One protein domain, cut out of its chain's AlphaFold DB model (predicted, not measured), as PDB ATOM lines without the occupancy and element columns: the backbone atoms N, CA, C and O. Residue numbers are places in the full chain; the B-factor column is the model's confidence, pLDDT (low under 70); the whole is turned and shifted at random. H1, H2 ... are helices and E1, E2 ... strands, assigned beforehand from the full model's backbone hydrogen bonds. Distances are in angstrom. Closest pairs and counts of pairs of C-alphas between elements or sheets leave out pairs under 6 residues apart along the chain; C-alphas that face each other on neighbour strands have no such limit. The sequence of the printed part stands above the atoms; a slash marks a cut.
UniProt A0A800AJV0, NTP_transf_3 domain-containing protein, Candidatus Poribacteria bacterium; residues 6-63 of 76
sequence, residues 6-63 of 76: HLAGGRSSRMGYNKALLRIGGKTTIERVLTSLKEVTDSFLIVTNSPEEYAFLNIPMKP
ATOM      1  N   HIS A   6      33.188  23.923  57.770       56.25
ATOM      2  CA  HIS A   6      32.881  22.735  56.983       56.25
ATOM      3  C   HIS A   6      32.925  23.069  55.485       56.25
ATOM      4  O   HIS A   6      31.957  23.549  54.895       56.25
ATOM      5  N   LEU A   7      34.057  22.775  54.845       62.59
ATOM      6  CA  LEU A   7      34.152  22.755  53.388       62.59
ATOM      7  C   LEU A   7      33.601  21.418  52.895       62.59
ATOM      8  O   LEU A   7      34.350  20.464  52.703       62.59
ATOM      9  N   ALA A   8      32.277  21.333  52.758       53.38
ATOM     10  CA  ALA A   8      31.620  20.148  52.229       53.38
ATOM     11  C   ALA A   8      32.132  19.903  50.803       53.38
ATOM     12  O   ALA A   8      31.734  20.590  49.855       53.38
ATOM     13  N   GLY A   9      33.016  18.915  50.648       54.81
ATOM     14  CA  GLY A   9      33.381  18.312  49.372       54.81
ATOM     15  C   GLY A   9      32.176  17.570  48.804       54.81
ATOM     16  O   GLY A   9      32.149  16.346  48.731       54.81
ATOM     17  N   GLY A  10      31.122  18.310  48.462       50.91
ATOM     18  CA  GLY A  10      29.920  17.751  47.878       50.91
ATOM     19  C   GLY A  10      30.286  17.078  46.565       50.91
ATOM     20  O   GLY A  10      30.899  17.698  45.694       50.91
ATOM     21  N   ARG A  11      29.892  15.809  46.423       45.69
ATOM     22  CA  ARG A  11      29.961  15.062  45.165       45.69
ATOM     23  C   ARG A  11      29.351  15.950  44.077       45.69
ATOM     24  O   ARG A  11      28.141  16.166  44.049       45.69
ATOM     25  N   SER A  12      30.195  16.525  43.223       49.31
ATOM     26  CA  SER A  12      29.802  17.441  42.150       49.31
ATOM     27  C   SER A  12      29.171  16.616  41.018       49.31
ATOM     28  O   SER A  12      29.718  16.487  39.927       49.31
ATOM     29  N   SER A  13      28.037  15.971  41.307       46.19
ATOM     30  CA  SER A  13      27.403  14.937  40.476       46.19
ATOM     31  C   SER A  13      26.948  15.458  39.113       46.19
ATOM     32  O   SER A  13      26.880  14.694  38.159       46.19
ATOM     33  N   ARG A  14      26.709  16.770  38.992       51.19
ATOM     34  CA  ARG A  14      26.377  17.433  37.721       51.19
ATOM     35  C   ARG A  14      27.584  17.764  36.837       51.19
ATOM     36  O   ARG A  14      27.371  18.105  35.682       51.19
ATOM     37  N   MET A  15      28.815  17.720  37.356       47.03
ATOM     38  CA  MET A  15      30.023  18.082  36.594       47.03
ATOM     39  C   MET A  15      31.008  16.928  36.400       47.03
ATOM     40  O   MET A  15      31.864  17.026  35.533       47.03
ATOM     41  N   GLY A  16      30.888  15.837  37.163       51.59
ATOM     42  CA  GLY A  16      31.706  14.634  36.968       51.59
ATOM     43  C   GLY A  16      33.159  14.748  37.444       51.59
ATOM     44  O   GLY A  16      33.892  13.772  37.344       51.59
ATOM     45  N   TYR A  17      33.579  15.897  37.990       55.62
ATOM     46  CA  TYR A  17      34.916  16.098  38.560       55.62
ATOM     47  C   TYR A  17      34.898  16.977  39.817       55.62
ATOM     48  O   TYR A  17      33.977  17.774  40.043       55.62
ATOM     49  N   ASN A  18      35.931  16.821  40.652       66.31
ATOM     50  CA  ASN A  18      36.071  17.530  41.917       66.31
ATOM     51  C   ASN A  18      36.348  19.032  41.692       66.31
ATOM     52  O   ASN A  18      37.454  19.439  41.339       66.31
ATOM     53  N   LYS A  19      35.331  19.875  41.925       67.38
ATOM     54  CA  LYS A  19      35.429  21.342  41.805       67.38
ATOM     55  C   LYS A  19      36.452  21.959  42.756       67.38
ATOM     56  O   LYS A  19      37.045  22.976  42.412       67.38
ATOM     57  N   ALA A  20      36.654  21.375  43.937       65.81
ATOM     58  CA  ALA A  20      37.557  21.925  44.942       65.81
ATOM     59  C   ALA A  20      39.017  21.927  44.453       65.81
ATOM     60  O   ALA A  20      39.777  22.840  44.778       65.81
ATOM     61  N   LEU A  21      39.374  20.953  43.611       73.00
ATOM     62  CA  LEU A  21      40.708  20.798  43.032       73.00
ATOM     63  C   LEU A  21      40.901  21.537  41.703       73.00
ATOM     64  O   LEU A  21      42.001  21.519  41.149       73.00
ATOM     65  N   LEU A  22      39.872  22.221  41.189       79.38
ATOM     66  CA  LEU A  22      40.022  23.027  39.981       79.38
ATOM     67  C   LEU A  22      41.077  24.102  40.194       79.38
ATOM     68  O   LEU A  22      40.961  24.924  41.106       79.38
ATOM     69  N   ARG A  23      42.080  24.106  39.318       77.44
ATOM     70  CA  ARG A  23      43.150  25.097  39.316       77.44
ATOM     71  C   ARG A  23      42.728  26.332  38.533       77.44
ATOM     72  O   ARG A  23      42.460  26.255  37.340       77.44
ATOM     73  N   ILE A  24      42.731  27.481  39.200       77.75
ATOM     74  CA  ILE A  24      42.486  28.794  38.600       77.75
ATOM     75  C   ILE A  24      43.685  29.681  38.933       77.75
ATOM     76  O   ILE A  24      43.897  30.055  40.092       77.75
ATOM     77  N   GLY A  25      44.482  30.021  37.917       79.44
ATOM     78  CA  GLY A  25      45.699  30.823  38.091       79.44
ATOM     79  C   GLY A  25      46.747  30.136  38.973       79.44
ATOM     80  O   GLY A  25      47.271  30.751  39.894       79.44
ATOM     81  N   GLY A  26      46.989  28.838  38.755       83.75
ATOM     82  CA  GLY A  26      48.018  28.059  39.462       83.75
ATOM     83  C   GLY A  26      47.639  27.550  40.859       83.75
ATOM     84  O   GLY A  26      48.288  26.630  41.342       83.75
ATOM     85  N   LYS A  27      46.569  28.071  41.473       82.12
ATOM     86  CA  LYS A  27      46.039  27.604  42.768       82.12
ATOM     87  C   LYS A  27      44.728  26.854  42.596       82.12
ATOM     88  O   LYS A  27      43.899  27.235  41.768       82.12
ATOM     89  N   THR A  28      44.527  25.814  43.392       83.75
ATOM     90  CA  THR A  28      43.239  25.131  43.514       83.75
ATOM     91  C   THR A  28      42.189  26.059  44.126       83.75
ATOM     92  O   THR A  28      42.492  27.021  44.840       83.75
ATOM     93  N   THR A  29      40.921  25.785  43.838       82.56
ATOM     94  CA  THR A  29      39.804  26.564  44.381       82.56
ATOM     95  C   THR A  29      39.757  26.458  45.907       82.56
ATOM     96  O   THR A  29      39.522  27.460  46.578       82.56
ATOM     97  N   ILE A  30      40.068  25.285  46.468       82.25
ATOM     98  CA  ILE A  30      40.146  25.098  47.921       82.25
ATOM     99  C   ILE A  30      41.271  25.916  48.567       82.25
ATOM    100  O   ILE A  30      41.031  26.546  49.593       82.25
ATOM    101  N   GLU A  31      42.453  26.020  47.949       84.69
ATOM    102  CA  GLU A  31      43.526  26.894  48.451       84.69
ATOM    103  C   GLU A  31      43.096  28.362  48.495       84.69
ATOM    104  O   GLU A  31      43.440  29.081  49.433       84.69
ATOM    105  N   ARG A  32      42.332  28.818  47.495       84.44
ATOM    106  CA  ARG A  32      41.806  30.192  47.464       84.44
ATOM    107  C   ARG A  32      40.830  30.433  48.610       84.44
ATOM    108  O   ARG A  32      40.981  31.420  49.319       84.44
ATOM    109  N   VAL A  33      39.884  29.516  48.816       82.50
ATOM    110  CA  VAL A  33      38.911  29.598  49.916       82.50
ATOM    111  C   VAL A  33      39.620  29.603  51.269       82.50
ATOM    112  O   VAL A  33      39.361  30.481  52.083       82.50
ATOM    113  N   LEU A  34      40.569  28.691  51.486       83.12
ATOM    114  CA  LEU A  34      41.365  28.653  52.714       83.12
ATOM    115  C   LEU A  34      42.159  29.944  52.923       83.12
ATOM    116  O   LEU A  34      42.227  30.439  54.040       83.12
ATOM    117  N   THR A  35      42.727  30.517  51.858       85.94
ATOM    118  CA  THR A  35      43.443  31.800  51.946       85.94
ATOM    119  C   THR A  35      42.525  32.919  52.435       85.94
ATOM    120  O   THR A  35      42.920  33.665  53.319       85.94
ATOM    121  N   SER A  36      41.304  33.016  51.906       83.38
ATOM    122  CA  SER A  36      40.335  34.027  52.346       83.38
ATOM    123  C   SER A  36      39.845  33.793  53.774       83.38
ATOM    124  O   SER A  36      39.640  34.740  54.520       83.38
ATOM    125  N   LEU A  37      39.665  32.534  54.174       81.44
ATOM    126  CA  LEU A  37      39.180  32.197  55.513       81.44
ATOM    127  C   LEU A  37      40.251  32.330  56.601       81.44
ATOM    128  O   LEU A  37      39.892  32.526  57.759       81.44
ATOM    129  N   LYS A  38      41.541  32.285  56.242       81.44
ATOM    130  CA  LYS A  38      42.657  32.545  57.170       81.44
ATOM    131  C   LYS A  38      42.611  33.931  57.806       81.44
ATOM    132  O   LYS A  38      43.158  34.114  58.882       81.44
ATOM    133  N   GLU A  39      41.953  34.899  57.173       81.62
ATOM    134  CA  GLU A  39      41.750  36.226  57.770       81.62
ATOM    135  C   GLU A  39      40.763  36.196  58.950       81.62
ATOM    136  O   GLU A  39      40.723  37.132  59.744       81.62
ATOM    137  N   VAL A  40      39.971  35.125  59.068       81.06
ATOM    138  CA  VAL A  40      38.907  34.975  60.067       81.06
ATOM    139  C   VAL A  40      39.252  33.902  61.102       81.06
ATOM    140  O   VAL A  40      38.930  34.069  62.273       81.06
ATOM    141  N   THR A  41      39.905  32.805  60.700       79.81
ATOM    142  CA  THR A  41      40.290  31.711  61.603       79.81
ATOM    143  C   THR A  41      41.494  30.922  61.090       79.81
ATOM    144  O   THR A  41      41.653  30.719  59.888       79.81
ATOM    145  N   ASP A  42      42.300  30.402  62.016       80.25
ATOM    146  CA  ASP A  42      43.386  29.452  61.732       80.25
ATOM    147  C   ASP A  42      42.964  27.983  61.920       80.25
ATOM    148  O   ASP A  42      43.749  27.061  61.685       80.25
ATOM    149  N   SER A  43      41.728  27.738  62.364       81.38
ATOM    150  CA  SER A  43      41.212  26.396  62.643       81.38
ATOM    151  C   SER A  43      40.393  25.868  61.469       81.38
ATOM    152  O   SER A  43      39.294  26.337  61.187       81.38
ATOM    153  N   PHE A  44      40.916  24.847  60.789       81.56
ATOM    154  CA  PHE A  44      40.267  24.233  59.631       81.56
ATOM    155  C   PHE A  44      40.014  22.741  59.850       81.56
ATOM    156  O   PHE A  44      40.848  22.030  60.413       81.56
ATOM    157  N   LEU A  45      38.877  22.256  59.346       82.06
ATOM    158  CA  LEU A  45      38.562  20.835  59.227       82.06
ATOM    159  C   LEU A  45      37.950  20.584  57.849       82.06
ATOM    160  O   LEU A  45      36.948  21.198  57.486       82.06
ATOM    161  N   ILE A  46      38.514  19.647  57.096       80.00
ATOM    162  CA  ILE A  46      37.947  19.223  55.815       80.00
ATOM    163  C   ILE A  46      37.088  17.984  56.049       80.00
ATOM    164  O   ILE A  46      37.538  17.008  56.647       80.00
ATOM    165  N   VAL A  47      35.857  18.004  55.546       78.12
ATOM    166  CA  VAL A  47      34.996  16.821  55.528       78.12
ATOM    167  C   VAL A  47      35.028  16.228  54.123       78.12
ATOM    168  O   VAL A  47      34.594  16.865  53.161       78.12
ATOM    169  N   THR A  48      35.598  15.031  53.988       77.31
ATOM    170  CA  THR A  48      35.803  14.359  52.699       77.31
ATOM    171  C   THR A  48      35.881  12.845  52.867       77.31
ATOM    172  O   THR A  48      36.459  12.348  53.829       77.31
ATOM    173  N   ASN A  49      35.340  12.106  51.897       76.88
ATOM    174  CA  ASN A  49      35.497  10.648  51.807       76.88
ATOM    175  C   ASN A  49      36.720  10.223  50.973       76.88
ATOM    176  O   ASN A  49      36.969   9.030  50.846       76.88
ATOM    177  N   SER A  50      37.462  11.192  50.432       79.56
ATOM    178  CA  SER A  50      38.678  10.995  49.633       79.56
ATOM    179  C   SER A  50      39.811  11.852  50.213       79.56
ATOM    180  O   SER A  50      40.162  12.880  49.632       79.56
ATOM    181  N   PRO A  51      40.326  11.544  51.419       82.12
ATOM    182  CA  PRO A  51      41.360  12.349  52.083       82.12
ATOM    183  C   PRO A  51      42.664  12.459  51.278       82.12
ATOM    184  O   PRO A  51      43.346  13.482  51.336       82.12
ATOM    185  N   GLU A  52      42.995  11.445  50.482       83.25
ATOM    186  CA  GLU A  52      44.154  11.415  49.590       83.25
ATOM    187  C   GLU A  52      44.160  12.563  48.572       83.25
ATOM    188  O   GLU A  52      45.220  13.103  48.257       83.25
ATOM    189  N   GLU A  53      42.983  13.003  48.122       81.69
ATOM    190  CA  GLU A  53      42.832  14.118  47.184       81.69
ATOM    191  C   GLU A  53      43.209  15.474  47.800       81.69
ATOM    192  O   GLU A  53      43.539  16.413  47.078       81.69
ATOM    193  N   TYR A  54      43.183  15.578  49.131       83.56
ATOM    194  CA  TYR A  54      43.371  16.821  49.881       83.56
ATOM    195  C   TYR A  54      44.598  16.804  50.797       83.56
ATOM    196  O   TYR A  54      44.887  17.811  51.443       83.56
ATOM    197  N   ALA A  55      45.353  15.702  50.831       85.44
ATOM    198  CA  ALA A  55      46.510  15.524  51.708       85.44
ATOM    199  C   ALA A  55      47.551  16.653  51.580       85.44
ATOM    200  O   ALA A  55      48.168  17.041  52.568       85.44
ATOM    201  N   PHE A  56      47.682  17.249  50.388       86.56
ATOM    202  CA  PHE A  56      48.582  18.375  50.123       86.56
ATOM    203  C   PHE A  56      48.286  19.637  50.956       86.56
ATOM    204  O   PHE A  56      49.148  20.507  51.069       86.56
ATOM    205  N   LEU A  57      47.085  19.751  51.534       85.25
ATOM    206  CA  LEU A  57      46.681  20.895  52.353       85.25
ATOM    207  C   LEU A  57      47.191  20.812  53.796       85.25
ATOM    208  O   LEU A  57      47.232  21.842  54.462       85.25
ATOM    209  N   ASN A  58      47.579  19.625  54.281       87.50
ATOM    210  CA  ASN A  58      47.989  19.384  55.674       87.50
ATOM    211  C   ASN A  58      46.965  19.877  56.723       87.50
ATOM    212  O   ASN A  58      47.336  20.343  57.799       87.50
ATOM    213  N   ILE A  59      45.671  19.782  56.410       85.88
ATOM    214  CA  ILE A  59      44.565  20.172  57.295       85.88
ATOM    215  C   ILE A  59      43.911  18.908  57.873       85.88
ATOM    216  O   ILE A  59      43.782  17.920  57.145       85.88
ATOM    217  N   PRO A  60      43.467  18.911  59.147       85.19
ATOM    218  CA  PRO A  60      42.687  17.814  59.709       85.19
ATOM    219  C   PRO A  60      41.489  17.434  58.828       85.19
ATOM    220  O   PRO A  60      40.746  18.294  58.356       85.19
ATOM    221  N   MET A  61      41.288  16.132  58.623       84.81
ATOM    222  CA  MET A  61      40.234  15.595  57.761       84.81
ATOM    223  C   MET A  61      39.334  14.631  58.529       84.81
ATOM    224  O   MET A  61      39.818  13.832  59.332       84.81
ATOM    225  N   LYS A  62      38.027  14.680  58.265       81.81
ATOM    226  CA  LYS A  62      37.054  13.689  58.741       81.81
ATOM    227  C   LYS A  62      36.216  13.144  57.580       81.81
ATOM    228  O   LYS A  62      35.906  13.902  56.662       81.81
ATOM    229  N   PRO A  63      35.834  11.857  57.617       72.38
ATOM    230  CA  PRO A  63      34.884  11.309  56.659       72.38
ATOM    231  C   PRO A  63      33.513  11.969  56.821       72.38
ATOM    232  O   PRO A  63      33.128  12.365  57.924       72.38
TER     233      PRO A  63
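AT A GLANCE: This is residues 6 to 63 of the 76 residues of the protein "NTP_transf_3 domain-containing protein" of Candidatus Poribacteria bacterium (UniProt A0A800AJV0). Little regular structure is here: mostly loops, with one short helix, H1, on one side and two short parallel strands, E1 and E2, on the other. Residues 9 to 28 loop from E1 to H1, and after E2 the chain folds back, residues 61 to 62 pairing with 46 to 47. The 58 printed residues, in order E1, H1, E2, are mixed in class, with 16 in named elements; the whole is compact, radius of gyration of the C-alphas 11.4 A, spans 31 by 29 by 18 A.

IN THESE COORDINATES: Find C-alpha 6 at (32.881, 22.735, 56.983); E1 runs to residue 8, 5.6 A. H1 spans residues 29 to 37, 12.5 A. E2, residues 44 to 47, 10.0 A, ends at (34.996, 16.821, 55.528).

HOW THE PARTS SIT: E1 and E2 are parallel at 31 degrees; C-alphas 7 and 46 face each other at 5.7 A, with no backbone N and O within hydrogen-bond range. E1, H1, E2 form a strand-helix-strand unit, parallel neighbour strands with a helix between; its crossover is right-handed. In H1 every O i to N i+4 pair is within hydrogen-bond range.

THE WHOLE: C-alphas 14 and 42 are farthest apart, 31.8 A. The printed part has no cut; the E1 to H1 link is long. Residues 6 to 20 have pLDDT under 70.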